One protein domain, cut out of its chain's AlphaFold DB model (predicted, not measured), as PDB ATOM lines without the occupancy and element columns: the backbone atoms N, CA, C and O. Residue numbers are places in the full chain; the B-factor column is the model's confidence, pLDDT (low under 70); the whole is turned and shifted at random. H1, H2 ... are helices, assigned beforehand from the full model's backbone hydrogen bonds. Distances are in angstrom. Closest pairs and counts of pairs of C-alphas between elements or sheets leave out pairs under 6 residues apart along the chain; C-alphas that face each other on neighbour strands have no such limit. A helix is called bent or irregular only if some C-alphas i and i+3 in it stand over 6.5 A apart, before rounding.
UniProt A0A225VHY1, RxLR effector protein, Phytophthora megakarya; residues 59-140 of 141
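AT A GLANCE: This is residues 59 to 140 of the 141 residues of the protein "RxLR effector protein" of Phytophthora megakarya (UniProt A0A225VHY1). The longest helix, H5, forms a helical hairpin with the short helix H4, and H2, H5 and H3 make a triangle of helices: H2 meets H5 near where H5 begins, H3 meets H5 farther along, and H2 and H3 meet at a corner. H1 runs nearly parallel to H3 and touches it, but is apart from H4 and H5. The printed part has 82 residues with five named helices, H1 to H5 in chain order, and no named strand; the class is all helix. The whole is compact, with a radius of gyration of the C-alphas of 12.0 A, and the C-alphas span 37 by 30 by 19 A.

IN THESE COORDINATES: H5, residues 120 to 138, is 27.6 A from first to last C-alpha, from (-27.854, 8.746, -5.053) to (-22.882, 28.057, -24.139). It is neither bent nor irregular, but only just: C-alphas 128 and 131 are 6.3 A apart. H4, residues 106 to 113, measures 10.5 A. H3, residues 89 to 101, measures 18.1 A, and H2, residues 79 to 87, 12.1 A. H1, residues 59 to 69, measures 15.1 A and begins with C-alpha 59 at (-2.356, 2.702, -6.409).

HOW THE PARTS SIT: H5 and H3 are both hubs, touching three other helices each. H5 and H4 touch, a hairpin at a shallow tilt of 25 degrees, opposite ways; their closest C-alphas, those of Gly 130 and Ala 106, are 4.9 A apart. Residues 129 to 133 of H5 touch residues 96 to 100 of H3, at a steep tilt of 60 degrees, the same way; the closest C-alphas, of Tyr 129 and Phe 96, are 6.4 A apart. Residues 121 to 125 of H5 touch H2, at a steep tilt of 51 degrees, the same way, with the C-alphas of Thr 121 and Asp 79 closest at 5.9 A. H2 and H3 touch only at the corner, with the C-alphas of Ile 85 and Lys 92 closest at 5.1 A. H1 and H3 touch at a shallow tilt of 11 degrees, the same way; the closest C-alphas, of Leu 68 and Ala 95, are 6.5 A apart. H1 and H2 are close but not clearly touching, with the C-alphas of Leu 64 and Ile 85 closest at 7.4 A. H3 and H4 are only just apart, closest 8.2 A. Every O i to N i+4 pair is within hydrogen-bond range in H1, H2, H3 and H4, and 13 of 15 are in H5.

THE WHOLE: The C-alphas of Glu 59 and Asn 140, the two farthest apart, are 37.5 A apart. The printed part has no cut and no long link. The mean pLDDT of the printed part is 84.9; residues 59 to 61, 65, 68 to 70 and 136 to 140 are under 70.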
ATOM      1  N   GLU A  59      -1.356   3.601  -5.819       54.16
ATOM      2  CA  GLU A  59      -2.356   2.702  -6.409       54.16
ATOM      3  C   GLU A  59      -3.619   3.468  -6.821       54.16
ATOM      4  O   GLU A  59      -4.137   3.267  -7.923       54.16
ATOM      5  N   GLU A  60      -4.055   4.430  -5.998       56.19
ATOM      6  CA  GLU A  60      -5.209   5.279  -6.298       56.19
ATOM      7  C   GLU A  60      -5.018   6.145  -7.557       56.19
ATOM      8  O   GLU A  60      -5.946   6.351  -8.344       56.19
ATOM      9  N   ARG A  61      -3.797   6.624  -7.806       60.19
ATOM     10  CA  ARG A  61      -3.482   7.371  -9.032       60.19
ATOM     11  C   ARG A  61      -3.405   6.461 -10.252       60.19
ATOM     12  O   ARG A  61      -3.905   6.834 -11.314       60.19
ATOM     13  N   GLY A  62      -2.827   5.269 -10.110       70.19
ATOM     14  CA  GLY A  62      -2.719   4.290 -11.192       70.19
ATOM     15  C   GLY A  62      -4.080   3.791 -11.679       70.19
ATOM     16  O   GLY A  62      -4.331   3.776 -12.885       70.19
ATOM     17  N   TRP A  63      -4.992   3.445 -10.763       75.31
ATOM     18  CA  TRP A  63      -6.309   2.936 -11.163       75.31
ATOM     19  C   TRP A  63      -7.196   4.029 -11.778       75.31
ATOM     20  O   TRP A  63      -7.850   3.745 -12.774       75.31
ATOM     21  N   LEU A  64      -7.189   5.272 -11.265       71.62
ATOM     22  CA  LEU A  64      -7.954   6.385 -11.855       71.62
ATOM     23  C   LEU A  64      -7.454   6.705 -13.261       71.62
ATOM     24  O   LEU A  64      -8.254   6.882 -14.180       71.62
ATOM     25  N   SER A  65      -6.130   6.737 -13.431       68.75
ATOM     26  CA  SER A  65      -5.501   6.910 -14.740       68.75
ATOM     27  C   SER A  65      -5.960   5.810 -15.687       68.75
ATOM     28  O   SER A  65      -6.436   6.107 -16.775       68.75
ATOM     29  N   ASN A  66      -5.921   4.549 -15.253       70.06
ATOM     30  CA  ASN A  66      -6.375   3.432 -16.071       70.06
ATOM     31  C   ASN A  66      -7.880   3.498 -16.366       70.06
ATOM     32  O   ASN A  66      -8.256   3.362 -17.521       70.06
ATOM     33  N   LEU A  67      -8.743   3.777 -15.387       72.00
ATOM     34  CA  LEU A  67     -10.194   3.877 -15.578       72.00
ATOM     35  C   LEU A  67     -10.564   4.971 -16.593       72.00
ATOM     36  O   LEU A  67     -11.436   4.779 -17.441       72.00
ATOM     37  N   LEU A  68      -9.894   6.122 -16.516       68.88
ATOM     38  CA  LEU A  68     -10.178   7.275 -17.369       68.88
ATOM     39  C   LEU A  68      -9.506   7.164 -18.748       68.88
ATOM     40  O   LEU A  68     -10.095   7.588 -19.745       68.88
ATOM     41  N   VAL A  69      -8.326   6.539 -18.838       64.81
ATOM     42  CA  VAL A  69      -7.634   6.241 -20.106       64.81
ATOM     43  C   VAL A  69      -8.346   5.122 -20.871       64.81
ATOM     44  O   VAL A  69      -8.591   5.266 -22.070       64.81
ATOM     45  N   TYR A  70      -8.765   4.048 -20.194       59.00
ATOM     46  CA  TYR A  70      -9.404   2.875 -20.808       59.00
ATOM     47  C   TYR A  70     -10.905   3.022 -21.079       59.00
ATOM     48  O   TYR A  70     -11.533   2.026 -21.431       59.00
ATOM     49  N   LYS A  71     -11.445   4.256 -21.062       74.00
ATOM     50  CA  LYS A  71     -12.841   4.633 -21.384       74.00
ATOM     51  C   LYS A  71     -13.773   4.544 -20.176       74.00
ATOM     52  O   LYS A  71     -14.344   3.499 -19.884       74.00
ATOM     53  N   LEU A  72     -14.016   5.702 -19.557       86.88
ATOM     54  CA  LEU A  72     -15.079   5.893 -18.572       86.88
ATOM     55  C   LEU A  72     -16.428   5.459 -19.171       86.88
ATOM     56  O   LEU A  72     -16.972   6.134 -20.051       86.88
ATOM     57  N   ASN A  73     -16.958   4.327 -18.704       89.69
ATOM     58  CA  ASN A  73     -18.252   3.810 -19.131       89.69
ATOM     59  C   ASN A  73     -19.298   3.996 -18.029       89.69
ATOM     60  O   ASN A  73     -19.334   3.243 -17.060       89.69
ATOM     61  N   LEU A  74     -20.172   4.987 -18.208       90.38
ATOM     62  CA  LEU A  74     -21.191   5.351 -17.220       90.38
ATOM     63  C   LEU A  74     -22.227   4.245 -16.956       90.38
ATOM     64  O   LEU A  74     -22.818   4.239 -15.884       90.38
ATOM     65  N   SER A  75     -22.430   3.307 -17.888       89.81
ATOM     66  CA  SER A  75     -23.410   2.228 -17.698       89.81
ATOM     67  C   SER A  75     -22.930   1.105 -16.793       89.81
ATOM     68  O   SER A  75     -23.742   0.444 -16.157       89.81
ATOM     69  N   THR A  76     -21.619   0.888 -16.720       90.56
ATOM     70  CA  THR A  76     -21.023  -0.211 -15.950       90.56
ATOM     71  C   THR A  76     -20.226   0.276 -14.749       90.56
ATOM     72  O   THR A  76     -19.676  -0.540 -14.016       90.56
ATOM     73  N   ILE A  77     -20.106   1.592 -14.556       91.38
ATOM     74  CA  ILE A  77     -19.363   2.144 -13.427       91.38
ATOM     75  C   ILE A  77     -20.096   1.863 -12.109       91.38
ATOM     76  O   ILE A  77     -21.320   2.023 -12.009       91.38
ATOM     77  N   SER A  78     -19.331   1.437 -11.107       92.75
ATOM     78  CA  SER A  78     -19.816   1.258  -9.741       92.75
ATOM     79  C   SER A  78     -19.920   2.595  -9.012       92.75
ATOM     80  O   SER A  78     -19.231   3.564  -9.345       92.75
ATOM     81  N   ASP A  79     -20.756   2.633  -7.978       92.50
ATOM     82  CA  ASP A  79     -20.899   3.812  -7.120       92.50
ATOM     83  C   ASP A  79     -19.579   4.152  -6.420       92.50
ATOM     84  O   ASP A  79     -19.154   5.303  -6.445       92.50
ATOM     85  N   GLU A  80     -18.849   3.146  -5.934       92.38
ATOM     86  CA  GLU A  80     -17.513   3.313  -5.343       92.38
ATOM     87  C   GLU A  80     -16.525   3.992  -6.302       92.38
ATOM     88  O   GLU A  80     -15.719   4.837  -5.906       92.38
ATOM     89  N   ALA A  81     -16.568   3.630  -7.587       90.56
ATOM     90  CA  ALA A  81     -15.695   4.232  -8.580       90.56
ATOM     91  C   ALA A  81     -16.071   5.697  -8.841       90.56
ATOM     92  O   ALA A  81     -15.183   6.541  -8.974       90.56
ATOM     93  N   ILE A  82     -17.370   6.013  -8.868       92.50
ATOM     94  CA  ILE A  82     -17.846   7.397  -8.944       92.50
ATOM     95  C   ILE A  82     -17.427   8.186  -7.707       92.50
ATOM     96  O   ILE A  82     -16.932   9.299  -7.860       92.50
ATOM     97  N   GLU A  83     -17.563   7.635  -6.504       94.00
ATOM     98  CA  GLU A  83     -17.147   8.308  -5.270       94.00
ATOM     99  C   GLU A  83     -15.665   8.650  -5.292       94.00
ATOM    100  O   GLU A  83     -15.298   9.792  -5.025       94.00
ATOM    101  N   LYS A  84     -14.816   7.708  -5.710       90.06
ATOM    102  CA  LYS A  84     -13.378   7.956  -5.858       90.06
ATOM    103  C   LYS A  84     -13.072   9.037  -6.899       90.06
ATOM    104  O   LYS A  84     -12.191   9.866  -6.675       90.06
ATOM    105  N   ILE A  85     -13.797   9.063  -8.021       91.06
ATOM    106  CA  ILE A  85     -13.675  10.143  -9.014       91.06
ATOM    107  C   ILE A  85     -14.093  11.479  -8.395       91.06
ATOM    108  O   ILE A  85     -13.396  12.473  -8.569       91.06
ATOM    109  N   MET A  86     -15.213  11.514  -7.676       93.12
ATOM    110  CA  MET A  86     -15.785  12.733  -7.101       93.12
ATOM    111  C   MET A  86     -14.963  13.281  -5.931       93.12
ATOM    112  O   MET A  86     -14.899  14.498  -5.756       93.12
ATOM    113  N   ALA A  87     -14.309  12.406  -5.165       92.44
ATOM    114  CA  ALA A  87     -13.424  12.762  -4.060       92.44
ATOM    115  C   ALA A  87     -12.118  13.421  -4.533       92.44
ATOM    116  O   ALA A  87     -11.529  14.214  -3.798       92.44
ATOM    117  N   ASN A  88     -11.671  13.136  -5.763       87.06
ATOM    118  CA  ASN A  88     -10.463  13.720  -6.339       87.06
ATOM    119  C   ASN A  88     -10.811  14.803  -7.385       87.06
ATOM    120  O   ASN A  88     -11.307  14.482  -8.468       87.06
ATOM    121  N   PRO A  89     -10.497  16.090  -7.138       87.44
ATOM    122  CA  PRO A  89     -10.876  17.176  -8.043       87.44
ATOM    123  C   PRO A  89     -10.252  17.062  -9.445       87.44
ATOM    124  O   PRO A  89     -10.904  17.411 -10.433       87.44
ATOM    125  N   GLU A  90      -9.024  16.550  -9.564       86.19
ATOM    126  CA  GLU A  90      -8.360  16.345 -10.859       86.19
ATOM    127  C   GLU A  90      -9.010  15.198 -11.639       86.19
ATOM    128  O   GLU A  90      -9.248  15.319 -12.846       86.19
ATOM    129  N   ALA A  91      -9.350  14.107 -10.949       88.19
ATOM    130  CA  ALA A  91     -10.031  12.963 -11.545       88.19
ATOM    131  C   ALA A  91     -11.439  13.336 -12.010       88.19
ATOM    132  O   ALA A  91     -11.801  13.040 -13.148       88.19
ATOM    133  N   LYS A  92     -12.196  14.063 -11.178       91.62
ATOM    134  CA  LYS A  92     -13.512  14.606 -11.528       91.62
ATOM    135  C   LYS A  92     -13.447  15.472 -12.777       91.62
ATOM    136  O   LYS A  92     -14.171  15.227 -13.741       91.62
ATOM    137  N   LYS A  93     -12.535  16.449 -12.801       89.50
ATOM    138  CA  LYS A  93     -12.338  17.317 -13.967       89.50
ATOM    139  C   LYS A  93     -12.009  16.488 -15.209       89.50
ATOM    140  O   LYS A  93     -12.635  16.676 -16.248       89.50
ATOM    141  N   THR A  94     -11.081  15.543 -15.101       89.06
ATOM    142  CA  THR A  94     -10.681  14.674 -16.218       89.06
ATOM    143  C   THR A  94     -11.840  13.812 -16.722       89.06
ATOM    144  O   THR A  94     -12.048  13.726 -17.931       89.06
ATOM    145  N   ALA A  95     -12.643  13.236 -15.824       90.94
ATOM    146  CA  ALA A  95     -13.847  12.487 -16.166       90.94
ATOM    147  C   ALA A  95     -14.857  13.358 -16.926       90.94
ATOM    148  O   ALA A  95     -15.352  12.957 -17.977       90.94
ATOM    149  N   PHE A  96     -15.111  14.577 -16.453       91.94
ATOM    150  CA  PHE A  96     -16.048  15.495 -17.103       91.94
ATOM    151  C   PHE A  96     -15.557  15.916 -18.491       91.94
ATOM    152  O   PHE A  96     -16.310  15.850 -19.462       91.94
ATOM    153  N   HIS A  97     -14.271  16.253 -18.612       89.00
ATOM    154  CA  HIS A  97     -13.628  16.524 -19.899       89.00
ATOM    155  C   HIS A  97     -13.709  15.331 -20.855       89.00
ATOM    156  O   HIS A  97     -13.898  15.511 -22.058       89.00
ATOM    157  N   TYR A  98     -13.555  14.111 -20.340       89.69
ATOM    158  CA  TYR A  98     -13.667  12.899 -21.141       89.69
ATOM    159  C   TYR A  98     -15.075  12.736 -21.721       89.69
ATOM    160  O   TYR A  98     -15.218  12.471 -22.914       89.69
ATOM    161  N   LEU A  99     -16.109  12.910 -20.894       90.62
ATOM    162  CA  LEU A  99     -17.508  12.820 -21.318       90.62
ATOM    163  C   LEU A  99     -17.862  13.896 -22.351       90.62
ATOM    164  O   LEU A  99     -18.449  13.577 -23.385       90.62
ATOM    165  N   ASP A 100     -17.416  15.130 -22.114       88.56
ATOM    166  CA  ASP A 100     -17.583  16.262 -23.032       88.56
ATOM    167  C   ASP A 100     -16.920  15.987 -24.393       88.56
ATOM    168  O   ASP A 100     -17.571  16.029 -25.438       88.56
ATOM    169  N   ARG A 101     -15.656  15.534 -24.390       87.38
ATOM    170  CA  ARG A 101     -14.931  15.122 -25.608       87.38
ATOM    171  C   ARG A 101     -15.625  13.979 -26.359       87.38
ATOM    172  O   ARG A 101     -15.440  13.830 -27.565       87.38
ATOM    173  N   ARG A 102     -16.391  13.138 -25.659       87.62
ATOM    174  CA  ARG A 102     -17.191  12.048 -26.240       87.62
ATOM    175  C   ARG A 102     -18.600  12.487 -26.651       87.62
ATOM    176  O   ARG A 102     -19.391  11.625 -27.037       87.62
ATOM    177  N   SER A 103     -18.912  13.782 -26.569       87.38
ATOM    178  CA  SER A 103     -20.223  14.361 -26.889       87.38
ATOM    179  C   SER A 103     -21.368  13.687 -26.121       87.38
ATOM    180  O   SER A 103     -22.463  13.447 -26.649       87.38
ATOM    181  N   VAL A 104     -21.086  13.324 -24.867       89.31
ATOM    182  CA  VAL A 104     -22.074  12.797 -23.930       89.31
ATOM    183  C   VAL A 104     -22.721  13.986 -23.238       89.31
ATOM    184  O   VAL A 104     -22.199  14.475 -22.252       89.31
ATOM    185  N   ASP A 105     -23.848  14.460 -23.759       90.56
ATOM    186  CA  ASP A 105     -24.628  15.507 -23.096       90.56
ATOM    187  C   ASP A 105     -25.203  15.042 -21.743       90.56
ATOM    188  O   ASP A 105     -25.175  13.854 -21.392       90.56
ATOM    189  N   ALA A 106     -25.736  15.992 -20.972       89.56
ATOM    190  CA  ALA A 106     -26.296  15.730 -19.651       89.56
ATOM    191  C   ALA A 106     -27.411  14.665 -19.676       89.56
ATOM    192  O   ALA A 106     -27.491  13.847 -18.760       89.56
ATOM    193  N   LEU A 107     -28.236  14.623 -20.727       90.62
ATOM    194  CA  LEU A 107     -29.329  13.657 -20.850       90.62
ATOM    195  C   LEU A 107     -28.810  12.248 -21.176       90.62
ATOM    196  O   LEU A 107     -29.263  11.258 -20.603       90.62
ATOM    197  N   LYS A 108     -27.809  12.133 -22.052       93.12
ATOM    198  CA  LYS A 108     -27.116  10.868 -22.328       93.12
ATOM    199  C   LYS A 108     -26.386  10.359 -21.093       93.12
ATOM    200  O   LYS A 108     -26.372   9.151 -20.864       93.12
ATOM    201  N   ALA A 109     -25.767  11.246 -20.314       93.44
ATOM    202  CA  ALA A 109     -25.139  10.875 -19.051       93.44
ATOM    203  C   ALA A 109     -26.184  10.340 -18.060       93.44
ATOM    204  O   ALA A 109     -25.996   9.246 -17.536       93.44
ATOM    205  N   TYR A 110     -27.310  11.048 -17.896       93.19
ATOM    206  CA  TYR A 110     -28.452  10.622 -17.077       93.19
ATOM    207  C   TYR A 110     -28.930   9.214 -17.449       93.19
ATOM    208  O   TYR A 110     -28.961   8.316 -16.608       93.19
ATOM    209  N   ALA A 111     -29.218   8.990 -18.735       94.25
ATOM    210  CA  ALA A 111     -29.698   7.705 -19.231       94.25
ATOM    211  C   ALA A 111     -28.688   6.572 -18.992       94.25
ATOM    212  O   ALA A 111     -29.068   5.469 -18.607       94.25
ATOM    213  N   ARG A 112     -27.387   6.831 -19.185       93.81
ATOM    214  CA  ARG A 112     -26.347   5.813 -18.979       93.81
ATOM    215  C   ARG A 112     -26.118   5.485 -17.511       93.81
ATOM    216  O   ARG A 112     -25.709   4.372 -17.229       93.81
ATOM    217  N   LEU A 113     -26.369   6.415 -16.598       94.25
ATOM    218  CA  LEU A 113     -26.201   6.188 -15.162       94.25
ATOM    219  C   LEU A 113     -27.352   5.380 -14.536       94.25
ATOM    220  O   LEU A 113     -27.221   4.934 -13.401       94.25
ATOM    221  N   GLY A 114     -28.442   5.148 -15.271       92.12
ATOM    222  CA  GLY A 114     -29.614   4.403 -14.793       92.12
ATOM    223  C   GLY A 114     -30.913   5.207 -14.825       92.12
ATOM    224  O   GLY A 114     -31.969   4.668 -14.522       92.12
ATOM    225  N   GLY A 115     -30.858   6.480 -15.227       92.75
ATOM    226  CA  GLY A 115     -32.036   7.329 -15.359       92.75
ATOM    227  C   GLY A 115     -32.810   7.477 -14.039       92.75
ATOM    228  O   GLY A 115     -32.205   7.890 -13.050       92.75
ATOM    229  N   PRO A 116     -34.123   7.185 -14.000       92.38
ATOM    230  CA  PRO A 116     -34.935   7.364 -12.795       92.38
ATOM    231  C   PRO A 116     -34.531   6.432 -11.643       92.38
ATOM    232  O   PRO A 116     -34.742   6.793 -10.490       92.38
ATOM    233  N   ASP A 117     -33.904   5.292 -11.945       93.38
ATOM    234  CA  ASP A 117     -33.542   4.258 -10.966       93.38
ATOM    235  C   ASP A 117     -32.062   4.322 -10.546       93.38
ATOM    236  O   ASP A 117     -31.524   3.377  -9.963       93.38
ATOM    237  N   MET A 118     -31.351   5.405 -10.882       93.69
ATOM    238  CA  MET A 118     -29.940   5.529 -10.519       93.69
ATOM    239  C   MET A 118     -29.749   5.710  -9.006       93.69
ATOM    240  O   MET A 118     -30.594   6.265  -8.306       93.69
ATOM    241  N   SER A 119     -28.586   5.295  -8.505       95.44
ATOM    242  CA  SER A 119     -28.201   5.523  -7.113       95.44
ATOM    243  C   SER A 119     -28.015   7.013  -6.803       95.44
ATOM    244  O   SER A 119     -27.710   7.824  -7.682       95.44
ATOM    245  N   SER A 120     -28.105   7.374  -5.523       95.75
ATOM    246  CA  SER A 120     -27.854   8.746  -5.053       95.75
ATOM    247  C   SER A 120     -26.440   9.237  -5.397       95.75
ATOM    248  O   SER A 120     -26.243  10.404  -5.744       95.75
ATOM    249  N   THR A 121     -25.452   8.342  -5.367       95.50
ATOM    250  CA  THR A 121     -24.068   8.620  -5.767       95.50
ATOM    251  C   THR A 121     -23.975   8.995  -7.249       95.50
ATOM    252  O   THR A 121     -23.354  10.005  -7.602       95.50
ATOM    253  N   LYS A 122     -24.639   8.233  -8.127       95.25
ATOM    254  CA  LYS A 122     -24.717   8.522  -9.568       95.25
ATOM    255  C   LYS A 122     -25.482   9.808  -9.856       95.25
ATOM    256  O   LYS A 122     -25.050  10.603 -10.693       95.25
ATOM    257  N   GLU A 123     -26.560  10.051  -9.120       95.75
ATOM    258  CA  GLU A 123     -27.351  11.274  -9.232       95.75
ATOM    259  C   GLU A 123     -26.511  12.509  -8.893       95.75
ATOM    260  O   GLU A 123     -26.529  13.500  -9.625       95.75
ATOM    261  N   LYS A 124     -25.709  12.444  -7.823       95.75
ATOM    262  CA  LYS A 124     -24.801  13.531  -7.437       95.75
ATOM    263  C   LYS A 124     -23.749  13.807  -8.512       95.75
ATOM    264  O   LYS A 124     -23.520  14.966  -8.853       95.75
ATOM    265  N   PHE A 125     -23.146  12.758  -9.076       95.00
ATOM    266  CA  PHE A 125     -22.214  12.898 -10.199       95.00
ATOM    267  C   PHE A 125     -22.876  13.592 -11.394       95.00
ATOM    268  O   PHE A 125     -22.317  14.537 -11.951       95.00
ATOM    269  N   TRP A 126     -24.085  13.164 -11.765       95.12
ATOM    270  CA  TRP A 126     -24.836  13.759 -12.867       95.12
ATOM    271  C   TRP A 126     -25.178  15.235 -12.618       95.12
ATOM    272  O   TRP A 126     -24.967  16.062 -13.505       95.12
ATOM    273  N   LYS A 127     -25.633  15.582 -11.407       94.31
ATOM    274  CA  LYS A 127     -25.952  16.966 -11.014       94.31
ATOM    275  C   LYS A 127     -24.747  17.899 -11.083       94.31
ATOM    276  O   LYS A 127     -24.916  19.070 -11.400       94.31
ATOM    277  N   GLU A 128     -23.542  17.404 -10.804       94.25
ATOM    278  CA  GLU A 128     -22.319  18.195 -10.981       94.25
ATOM    279  C   GLU A 128     -21.873  18.267 -12.450       94.25
ATOM    280  O   GLU A 128     -21.343  19.291 -12.886       94.25
ATOM    281  N   TYR A 129     -22.099  17.206 -13.229       92.38
ATOM    282  CA  TYR A 129     -21.713  17.161 -14.638       92.38
ATOM    283  C   TYR A 129     -22.607  18.022 -15.544       92.38
ATOM    284  O   TYR A 129     -22.096  18.685 -16.445       92.38
ATOM    285  N   GLY A 130     -23.923  18.040 -15.312       87.06
ATOM    286  CA  GLY A 130     -24.889  18.774 -16.141       87.06
ATOM    287  C   GLY A 130     -24.512  20.247 -16.359       87.06
ATOM    288  O   GLY A 130     -24.279  20.641 -17.502       87.06
ATOM    289  N   PRO A 131     -24.315  21.040 -15.287       87.75
ATOM    290  CA  PRO A 131     -23.882  22.432 -15.398       87.75
ATOM    291  C   PRO A 131     -22.515  22.592 -16.070       87.75
ATOM    292  O   PRO A 131     -22.293  23.553 -16.805       87.75
ATOM    293  N   TYR A 132     -21.584  21.658 -15.840       85.31
ATOM    294  CA  TYR A 132     -20.272  21.683 -16.489       85.31
ATOM    295  C   TYR A 132     -20.395  21.569 -18.016       85.31
ATOM    296  O   TYR A 132     -19.704  22.296 -18.736       85.31
ATOM    297  N   TYR A 133     -21.267  20.680 -18.502       80.00
ATOM    298  CA  TYR A 133     -21.531  20.507 -19.930       80.00
ATOM    299  C   TYR A 133     -22.202  21.753 -20.528       80.00
ATOM    300  O   TYR A 133     -21.720  22.297 -21.525       80.00
ATOM    301  N   ASP A 134     -23.245  22.266 -19.872       76.69
ATOM    302  CA  ASP A 134     -24.018  23.411 -20.365       76.69
ATOM    303  C   ASP A 134     -23.173  24.691 -20.463       76.69
ATOM    304  O   ASP A 134     -23.204  25.371 -21.490       76.69
ATOM    305  N   ILE A 135     -22.347  24.996 -19.453       73.38
ATOM    306  CA  ILE A 135     -21.477  26.190 -19.449       73.38
ATOM    307  C   ILE A 135     -20.474  26.159 -20.607       73.38
ATOM    308  O   ILE A 135     -20.161  27.197 -21.194       73.38
ATOM    309  N   ARG A 136     -19.925  24.986 -20.936       65.38
ATOM    310  CA  ARG A 136     -18.983  24.866 -22.055       65.38
ATOM    311  C   ARG A 136     -19.669  24.990 -23.396       65.38
ATOM    312  O   ARG A 136     -19.111  25.620 -24.290       65.38
ATOM    313  N   ASN A 137     -20.859  24.418 -23.525       63.19
ATOM    314  CA  ASN A 137     -21.592  24.464 -24.775       63.19
ATOM    315  C   ASN A 137     -22.138  25.876 -25.059       63.19
ATOM    316  O   ASN A 137     -22.129  26.308 -26.205       63.19
ATOM    317  N   GLN A 138     -22.498  26.642 -24.021       59.22
ATOM    318  CA  GLN A 138     -22.882  28.057 -24.139       59.22
ATOM    319  C   GLN A 138     -21.735  28.978 -24.581       59.22
ATOM    320  O   GLN A 138     -21.998  30.022 -25.158       59.22
ATOM    321  N   ARG A 139     -20.467  28.618 -24.331       55.75
ATOM    322  CA  ARG A 139     -19.300  29.424 -24.753       55.75
ATOM    323  C   ARG A 139     -18.925  29.265 -26.230       55.75
ATOM    324  O   ARG A 139     -18.051  29.990 -26.693       55.75
ATOM    325  N   ASN A 140     -19.518  28.300 -26.931       52.28
ATOM    326  CA  ASN A 140     -19.257  28.034 -28.349       52.28
ATOM    327  C   ASN A 140     -20.333  28.623 -29.286       52.28
ATOM    328  O   ASN A 140     -20.269  28.375 -30.490       52.28
TER     329      ASN A 140